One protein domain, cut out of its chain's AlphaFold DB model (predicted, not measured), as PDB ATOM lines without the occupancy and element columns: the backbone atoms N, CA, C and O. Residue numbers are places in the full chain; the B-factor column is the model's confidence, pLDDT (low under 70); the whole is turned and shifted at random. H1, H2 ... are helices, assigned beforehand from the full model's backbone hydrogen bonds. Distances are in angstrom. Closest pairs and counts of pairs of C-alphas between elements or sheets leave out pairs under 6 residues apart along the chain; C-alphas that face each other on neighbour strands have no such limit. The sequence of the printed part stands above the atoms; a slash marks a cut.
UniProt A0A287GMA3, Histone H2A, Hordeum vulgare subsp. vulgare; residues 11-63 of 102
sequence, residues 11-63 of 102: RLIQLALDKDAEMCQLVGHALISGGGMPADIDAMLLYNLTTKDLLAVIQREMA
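This is residues 11 to 63 of the 102 residues of the protein "Histone H2A" of Hordeum vulgare subsp. vulgare (UniProt A0A287GMA3). Two short helices, H1 and H2, meet at a corner and make a small head at one end; a long link leads away from it to a third helix, H3, alone at the other end. The link first folds back past H1, and then residues 40 to 63, H3 among them, stand free as a long arm that sticks out from the head. The printed part has 53 residues with three named helices, in the order H1, H2, H3, and no named strand; the class is all helix, though 26 of the 53 residues, under half, are in named elements. The whole is extended, with a radius of gyration of the C-alphas of 18.0 A and spans of 48 by 21 by 18 A.

H1, residues 11 to 18, and H2, residues 21 to 27, are joined by a tight link of 2 residues. They touch only at the corner by this link, with 4 pairs of C-alphas within 8 A. Their closest C-alphas are those of Leu 17 and Met 23, 5.5 A apart. Their lines stand at a steep tilt of 67 degrees, and the two helices run opposite ways. Their centres are 11.3 A apart. H3, residues 51 to 61, touches no helix: H1 and H3 are apart, and H2 and H3 are apart. In H1, H2 and H3 every backbone O i to N i+4 pair is within hydrogen-bond range.

H1 begins at Arg 11, whose C-alpha is at (-52.597, 45.491, -31.200), and ends at Asp 18, 10.7 A from first to last C-alpha. H2 runs from Ala 21, with its C-alpha at (-36.959, 50.005, -25.076), to Val 27, and its first and last C-alphas are 10.1 A apart. Residues 28 to 50 hold no named element. H3, the longest helix with 11 residues, runs from Thr 51 to Glu 61 and measures 15.5 A; its last C-alpha is at (-23.877, 17.218, -25.325).

The two C-alphas farthest apart are those of Ser 33 and Ala 63, at 50.3 A, and the C-alphas of the first and last printed residues, Arg 11 and Ala 63, are 43.7 A apart. The printed part has no cut. The link from H2 to H3 is long, with 23 residues. The mean pLDDT of the printed part is 79.3; the model's confidence is low, under 70, in residues 47 to 63, and the mean for H3 is 59, against 92 for H1 and 92 for H2.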
ATOM      1  N   ARG A  11     -53.555  46.589 -31.408       94.06
ATOM      2  CA  ARG A  11     -52.597  45.491 -31.200       94.06
ATOM      3  C   ARG A  11     -51.223  45.745 -31.825       94.06
ATOM      4  O   ARG A  11     -50.213  45.400 -31.231       94.06
ATOM      5  N   LEU A  12     -51.178  46.320 -33.026       93.06
ATOM      6  CA  LEU A  12     -49.913  46.638 -33.695       93.06
ATOM      7  C   LEU A  12     -49.177  47.790 -33.005       93.06
ATOM      8  O   LEU A  12     -47.953  47.790 -33.001       93.06
ATOM      9  N   ILE A  13     -49.913  48.734 -32.414       93.06
ATOM     10  CA  ILE A  13     -49.332  49.836 -31.640       93.06
ATOM     11  C   ILE A  13     -48.703  49.287 -30.357       93.06
ATOM     12  O   ILE A  13     -47.534  49.552 -30.106       93.06
ATOM     13  N   GLN A  14     -49.433  48.454 -29.608       93.38
ATOM     14  CA  GLN A  14     -48.915  47.792 -28.405       93.38
ATOM     15  C   GLN A  14     -47.625  47.013 -28.696       93.38
ATOM     16  O   GLN A  14     -46.604  47.248 -28.067       93.38
ATOM     17  N   LEU A  15     -47.638  46.153 -29.722       91.81
ATOM     18  CA  LEU A  15     -46.467  45.353 -30.093       91.81
ATOM     19  C   LEU A  15     -45.264  46.196 -30.536       91.81
ATOM     20  O   LEU A  15     -44.133  45.752 -30.375       91.81
ATOM     21  N   ALA A  16     -45.489  47.362 -31.145       91.38
ATOM     22  CA  ALA A  16     -44.404  48.255 -31.537       91.38
ATOM     23  C   ALA A  16     -43.765  48.928 -30.315       91.38
ATOM     24  O   ALA A  16     -42.547  49.049 -30.266       91.38
ATOM     25  N   LEU A  17     -44.579  49.322 -29.334       91.69
ATOM     26  CA  LEU A  17     -44.111  49.953 -28.101       91.69
ATOM     27  C   LEU A  17     -43.381  48.960 -27.193       91.69
ATOM     28  O   LEU A  17     -42.320  49.290 -26.686       91.69
ATOM     29  N   ASP A  18     -43.888  47.733 -27.057       87.75
ATOM     30  CA  ASP A  18     -43.251  46.698 -26.228       87.75
ATOM     31  C   ASP A  18     -41.898  46.230 -26.795       87.75
ATOM     32  O   ASP A  18     -41.046  45.737 -26.061       87.75
ATOM     33  N   LYS A  19     -41.693  46.352 -28.115       89.44
ATOM     34  CA  LYS A  19     -40.435  45.976 -28.784       89.44
ATOM     35  C   LYS A  19     -39.369  47.072 -28.738       89.44
ATOM     36  O   LYS A  19     -38.213  46.780 -29.040       89.44
ATOM     37  N   ASP A  20     -39.739  48.304 -28.404       92.31
ATOM     38  CA  ASP A  20     -38.836  49.451 -28.363       92.31
ATOM     39  C   ASP A  20     -38.579  49.867 -26.909       92.31
ATOM     40  O   ASP A  20     -39.492  50.242 -26.177       92.31
ATOM     41  N   ALA A  21     -37.320  49.781 -26.472       90.12
ATOM     42  CA  ALA A  21     -36.959  50.005 -25.076       90.12
ATOM     43  C   ALA A  21     -37.173  51.460 -24.621       90.12
ATOM     44  O   ALA A  21     -37.576  51.688 -23.480       90.12
ATOM     45  N   GLU A  22     -36.923  52.439 -25.495       94.31
ATOM     46  CA  GLU A  22     -37.092  53.858 -25.168       94.31
ATOM     47  C   GLU A  22     -38.577  54.201 -25.064       94.31
ATOM     48  O   GLU A  22     -39.014  54.857 -24.117       94.31
ATOM     49  N   MET A  23     -39.379  53.685 -25.994       92.44
ATOM     50  CA  MET A  23     -40.823  53.865 -25.975       92.44
ATOM     51  C   MET A  23     -41.477  53.133 -24.802       92.44
ATOM     52  O   MET A  23     -42.344  53.713 -24.153       92.44
ATOM     53  N   CYS A  24     -41.050  51.911 -24.466       89.38
ATOM     54  CA  CYS A  24     -41.565  51.199 -23.293       89.38
ATOM     55  C   CYS A  24     -41.242  51.952 -21.996       89.38
ATOM     56  O   CYS A  24     -42.085  52.032 -21.112       89.38
ATOM     57  N   GLN A  25     -40.073  52.588 -21.882       91.44
ATOM     58  CA  GLN A  25     -39.775  53.448 -20.729       91.44
ATOM     59  C   GLN A  25     -40.624  54.725 -20.718       91.44
ATOM     60  O   GLN A  25     -41.076  55.161 -19.660       91.44
ATOM     61  N   LEU A  26     -40.861  55.319 -21.888       92.56
ATOM     62  CA  LEU A  26     -41.601  56.572 -22.014       92.56
ATOM     63  C   LEU A  26     -43.103  56.414 -21.731       92.56
ATOM     64  O   LEU A  26     -43.702  57.281 -21.095       92.56
ATOM     65  N   VAL A  27     -43.723  55.333 -22.215       91.38
ATOM     66  CA  VAL A  27     -45.174  55.089 -22.111       91.38
ATOM     67  C   VAL A  27     -45.535  53.794 -21.382       91.38
ATOM     68  O   VAL A  27     -46.690  53.384 -21.419       91.38
ATOM     69  N   GLY A  28     -44.601  53.175 -20.660       83.81
ATOM     70  CA  GLY A  28     -44.813  51.889 -19.975       83.81
ATOM     71  C   GLY A  28     -45.904  51.897 -18.905       83.81
ATOM     72  O   GLY A  28     -46.426  50.847 -18.548       83.81
ATOM     73  N   HIS A  29     -46.299  53.078 -18.425       89.88
ATOM     74  CA  HIS A  29     -47.410  53.248 -17.483       89.88
ATOM     75  C   HIS A  29     -48.748  53.597 -18.158       89.88
ATOM     76  O   HIS A  29     -49.755  53.781 -17.471       89.88
ATOM     77  N   ALA A  30     -48.785  53.725 -19.485       88.06
ATOM     78  CA  ALA A  30     -50.000  54.009 -20.236       88.06
ATOM     79  C   ALA A  30     -50.677  52.708 -20.689       88.06
ATOM     80  O   ALA A  30     -50.034  51.791 -21.192       88.06
ATOM     81  N   LEU A  31     -52.003  52.650 -20.566       92.31
ATOM     82  CA  LEU A  31     -52.792  51.510 -21.026       92.31
ATOM     83  C   LEU A  31     -53.334  51.761 -22.435       92.31
ATOM     84  O   LEU A  31     -54.015  52.756 -22.688       92.31
ATOM     85  N   ILE A  32     -53.098  50.818 -23.346       92.81
ATOM     86  CA  ILE A  32     -53.619  50.884 -24.714       92.81
ATOM     87  C   ILE A  32     -54.870  50.022 -24.820       92.81
ATOM     88  O   ILE A  32     -54.818  48.789 -24.859       92.81
ATOM     89  N   SER A  33     -56.023  50.681 -24.911       95.00
ATOM     90  CA  SER A  33     -57.295  49.986 -25.107       95.00
ATOM     91  C   SER A  33     -57.284  49.174 -26.408       95.00
ATOM     92  O   SER A  33     -56.939  49.677 -27.479       95.00
ATOM     93  N   GLY A  34     -57.639  47.889 -26.312       92.31
ATOM     94  CA  GLY A  34     -57.611  46.949 -27.437       92.31
ATOM     95  C   GLY A  34     -56.212  46.481 -27.869       92.31
ATOM     96  O   GLY A  34     -56.098  45.815 -28.900       92.31
ATOM     97  N   GLY A  35     -55.154  46.821 -27.120       90.75
ATOM     98  CA  GLY A  35     -53.767  46.424 -27.400       90.75
ATOM     99  C   GLY A  35     -53.422  44.982 -27.000       90.75
ATOM    100  O   GLY A  35     -52.632  44.325 -27.684       90.75
ATOM    101  N   GLY A  36     -54.052  44.459 -25.943       91.75
ATOM    102  CA  GLY A  36     -53.705  43.158 -25.351       91.75
ATOM    103  C   GLY A  36     -52.283  43.140 -24.772       91.75
ATOM    104  O   GLY A  36     -51.661  44.185 -24.655       91.75
ATOM    105  N   MET A  37     -51.757  41.955 -24.450       88.94
ATOM    106  CA  MET A  37     -50.388  41.785 -23.934       88.94
ATOM    107  C   MET A  37     -49.502  41.043 -24.935       88.94
ATOM    108  O   MET A  37     -50.026  40.240 -25.721       88.94
ATOM    109  N   PRO A  38     -48.194  41.335 -25.011       86.75
ATOM    110  CA  PRO A  38     -47.273  40.557 -25.834       86.75
ATOM    111  C   PRO A  38     -47.305  39.090 -25.384       86.75
ATOM    112  O   PRO A  38     -47.643  38.780 -24.245       86.75
ATOM    113  N   ALA A  39     -47.057  38.170 -26.316       86.75
ATOM    114  CA  ALA A  39     -47.055  36.753 -25.980       86.75
ATOM    115  C   ALA A  39     -45.778  36.439 -25.198       86.75
ATOM    116  O   ALA A  39     -44.694  36.464 -25.775       86.75
ATOM    117  N   ASP A  40     -45.935  36.151 -23.914       86.69
ATOM    118  CA  ASP A  40     -44.868  35.706 -23.030       86.69
ATOM    119  C   ASP A  40     -45.398  34.536 -22.198       86.69
ATOM    120  O   ASP A  40     -46.490  34.606 -21.629       86.69
ATOM    121  N   ILE A  41     -44.681  33.417 -22.226       85.19
ATOM    122  CA  ILE A  41     -45.069  32.184 -21.542       85.19
ATOM    123  C   ILE A  41     -43.876  31.771 -20.700       85.19
ATOM    124  O   ILE A  41     -42.811  31.477 -21.243       85.19
ATOM    125  N   ASP A  42     -44.078  31.715 -19.384       83.38
ATOM    126  CA  ASP A  42     -43.063  31.225 -18.460       83.38
ATOM    127  C   ASP A  42     -42.619  29.816 -18.884       83.38
ATOM    128  O   ASP A  42     -43.439  28.915 -19.097       83.38
ATOM    129  N   ALA A  43     -41.306  29.628 -19.003       79.81
ATOM    130  CA  ALA A  43     -40.702  28.364 -19.388       79.81
ATOM    131  C   ALA A  43     -41.113  27.206 -18.464       79.81
ATOM    132  O   ALA A  43     -41.180  26.066 -18.916       79.81
ATOM    133  N   MET A  44     -41.446  27.480 -17.197       78.56
ATOM    134  CA  MET A  44     -41.961  26.471 -16.265       78.56
ATOM    135  C   MET A  44     -43.364  25.967 -16.630       78.56
ATOM    136  O   MET A  44     -43.728  24.847 -16.274       78.56
ATOM    137  N   LEU A  45     -44.154  26.784 -17.331       79.62
ATOM    138  CA  LEU A  45     -45.506  26.447 -17.786       79.62
ATOM    139  C   LEU A  45     -45.500  25.705 -19.128       79.62
ATOM    140  O   LEU A  45     -46.511  25.114 -19.515       79.62
ATOM    141  N   LEU A  46     -44.367  25.707 -19.837       81.81
ATOM    142  CA  LEU A  46     -44.167  24.872 -21.014       81.81
ATOM    143  C   LEU A  46     -44.004  23.413 -20.561       81.81
ATOM    144  O   LEU A  46     -42.914  22.957 -20.222       81.81
ATOM    145  N   TYR A  47     -45.106  22.656 -20.544       64.06
ATOM    146  CA  TYR A  47     -45.067  21.219 -20.272       64.06
ATOM    147  C   TYR A  47     -44.181  20.496 -21.296       64.06
ATOM    148  O   TYR A  47     -44.518  20.436 -22.475       64.06
ATOM    149  N   ASN A  48     -43.074  19.938 -20.791       54.66
ATOM    150  CA  ASN A  48     -42.194  18.914 -21.363       54.66
ATOM    151  C   ASN A  48     -42.074  18.887 -22.893       54.66
ATOM    152  O   ASN A  48     -42.909  18.316 -23.596       54.66
ATOM    153  N   LEU A  49     -40.935  19.408 -23.362       54.22
ATOM    154  CA  LEU A  49     -40.311  19.107 -24.650       54.22
ATOM    155  C   LEU A  49     -40.684  17.706 -25.148       54.22
ATOM    156  O   LEU A  49     -40.515  16.701 -24.448       54.22
ATOM    157  N   THR A  50     -41.144  17.635 -26.393       59.78
ATOM    158  CA  THR A  50     -41.329  16.348 -27.054       59.78
ATOM    159  C   THR A  50     -39.998  15.596 -27.065       59.78
ATOM    160  O   THR A  50     -38.929  16.198 -27.155       59.78
ATOM    161  N   THR A  51     -40.030  14.265 -26.985       57.44
ATOM    162  CA  THR A  51     -38.841  13.386 -26.936       57.44
ATOM    163  C   THR A  51     -37.770  13.703 -27.994       57.44
ATOM    164  O   THR A  51     -36.598  13.410 -27.780       57.44
ATOM    165  N   LYS A  52     -38.140  14.348 -29.106       59.44
ATOM    166  CA  LYS A  52     -37.235  14.815 -30.168       59.44
ATOM    167  C   LYS A  52     -36.306  15.955 -29.732       59.44
ATOM    168  O   LYS A  52     -35.142  15.953 -30.122       59.44
ATOM    169  N   ASP A  53     -36.785  16.876 -28.901       59.78
ATOM    170  CA  ASP A  53     -36.009  18.034 -28.448       59.78
ATOM    171  C   ASP A  53     -34.978  17.627 -27.382       59.78
ATOM    172  O   ASP A  53     -33.846  18.107 -27.388       59.78
ATOM    173  N   LEU A  54     -35.314  16.641 -26.539       58.44
ATOM    174  CA  LEU A  54     -34.364  16.019 -25.607       58.44
ATOM    175  C   LEU A  54     -33.257  15.244 -26.341       58.44
ATOM    176  O   LEU A  54     -32.093  15.330 -25.960       58.44
ATOM    177  N   LEU A  55     -33.587  14.526 -27.422       59.38
ATOM    178  CA  LEU A  55     -32.593  13.843 -28.259       59.38
ATOM    179  C   LEU A  55     -31.633  14.826 -28.945       59.38
ATOM    180  O   LEU A  55     -30.442  14.535 -29.037       59.38
ATOM    181  N   ALA A  56     -32.120  15.991 -29.383       62.12
ATOM    182  CA  ALA A  56     -31.288  17.025 -29.999       62.12
ATOM    183  C   ALA A  56     -30.316  17.682 -29.001       62.12
ATOM    184  O   ALA A  56     -29.177  17.986 -29.359       62.12
ATOM    185  N   VAL A  57     -30.739  17.860 -27.743       61.31
ATOM    186  CA  VAL A  57     -29.873  18.342 -26.654       61.31
ATOM    187  C   VAL A  57     -28.833  17.280 -26.286       61.31
ATOM    188  O   VAL A  57     -27.642  17.566 -26.309       61.31
ATOM    189  N   ILE A  58     -29.246  16.025 -26.077       60.88
ATOM    190  CA  ILE A  58     -28.331  14.922 -25.728       60.88
ATOM    191  C   ILE A  58     -27.292  14.667 -26.837       60.88
ATOM    192  O   ILE A  58     -26.126  14.414 -26.542       60.88
ATOM    193  N   GLN A  59     -27.672  14.767 -28.116       59.75
ATOM    194  CA  GLN A  59     -26.737  14.622 -29.242       59.75
ATOM    195  C   GLN A  59     -25.741  15.785 -29.355       59.75
ATOM    196  O   GLN A  59     -24.614  15.564 -29.793       59.75
ATOM    197  N   ARG A  60     -26.120  17.005 -28.941       58.84
ATOM    198  CA  ARG A  60     -25.188  18.140 -28.830       58.84
ATOM    199  C   ARG A  60     -24.222  17.973 -27.657       58.84
ATOM    200  O   ARG A  60     -23.040  18.251 -27.829       58.84
ATOM    201  N   GLU A  61     -24.697  17.467 -26.519       54.00
ATOM    202  CA  GLU A  61     -23.877  17.218 -25.325       54.00
ATOM    203  C   GLU A  61     -22.805  16.137 -25.576       54.00
ATOM    204  O   GLU A  61     -21.638  16.312 -25.234       54.00
ATOM    205  N   MET A  62     -23.175  15.039 -26.251       50.84
ATOM    206  CA  MET A  62     -22.270  13.930 -26.611       50.84
ATOM    207  C   MET A  62     -21.224  14.305 -27.681       50.84
ATOM    208  O   MET A  62     -20.279  13.550 -27.907       50.84
ATOM    209  N   ALA A  63     -21.394  15.444 -28.362       52.34
ATOM    210  CA  ALA A  63     -20.510  15.918 -29.429       52.34
ATOM    211  C   ALA A  63     -19.440  16.920 -28.954       52.34
ATOM    212  O   ALA A  63     -18.624  17.361 -29.766       52.34
TER     213      ALA A  63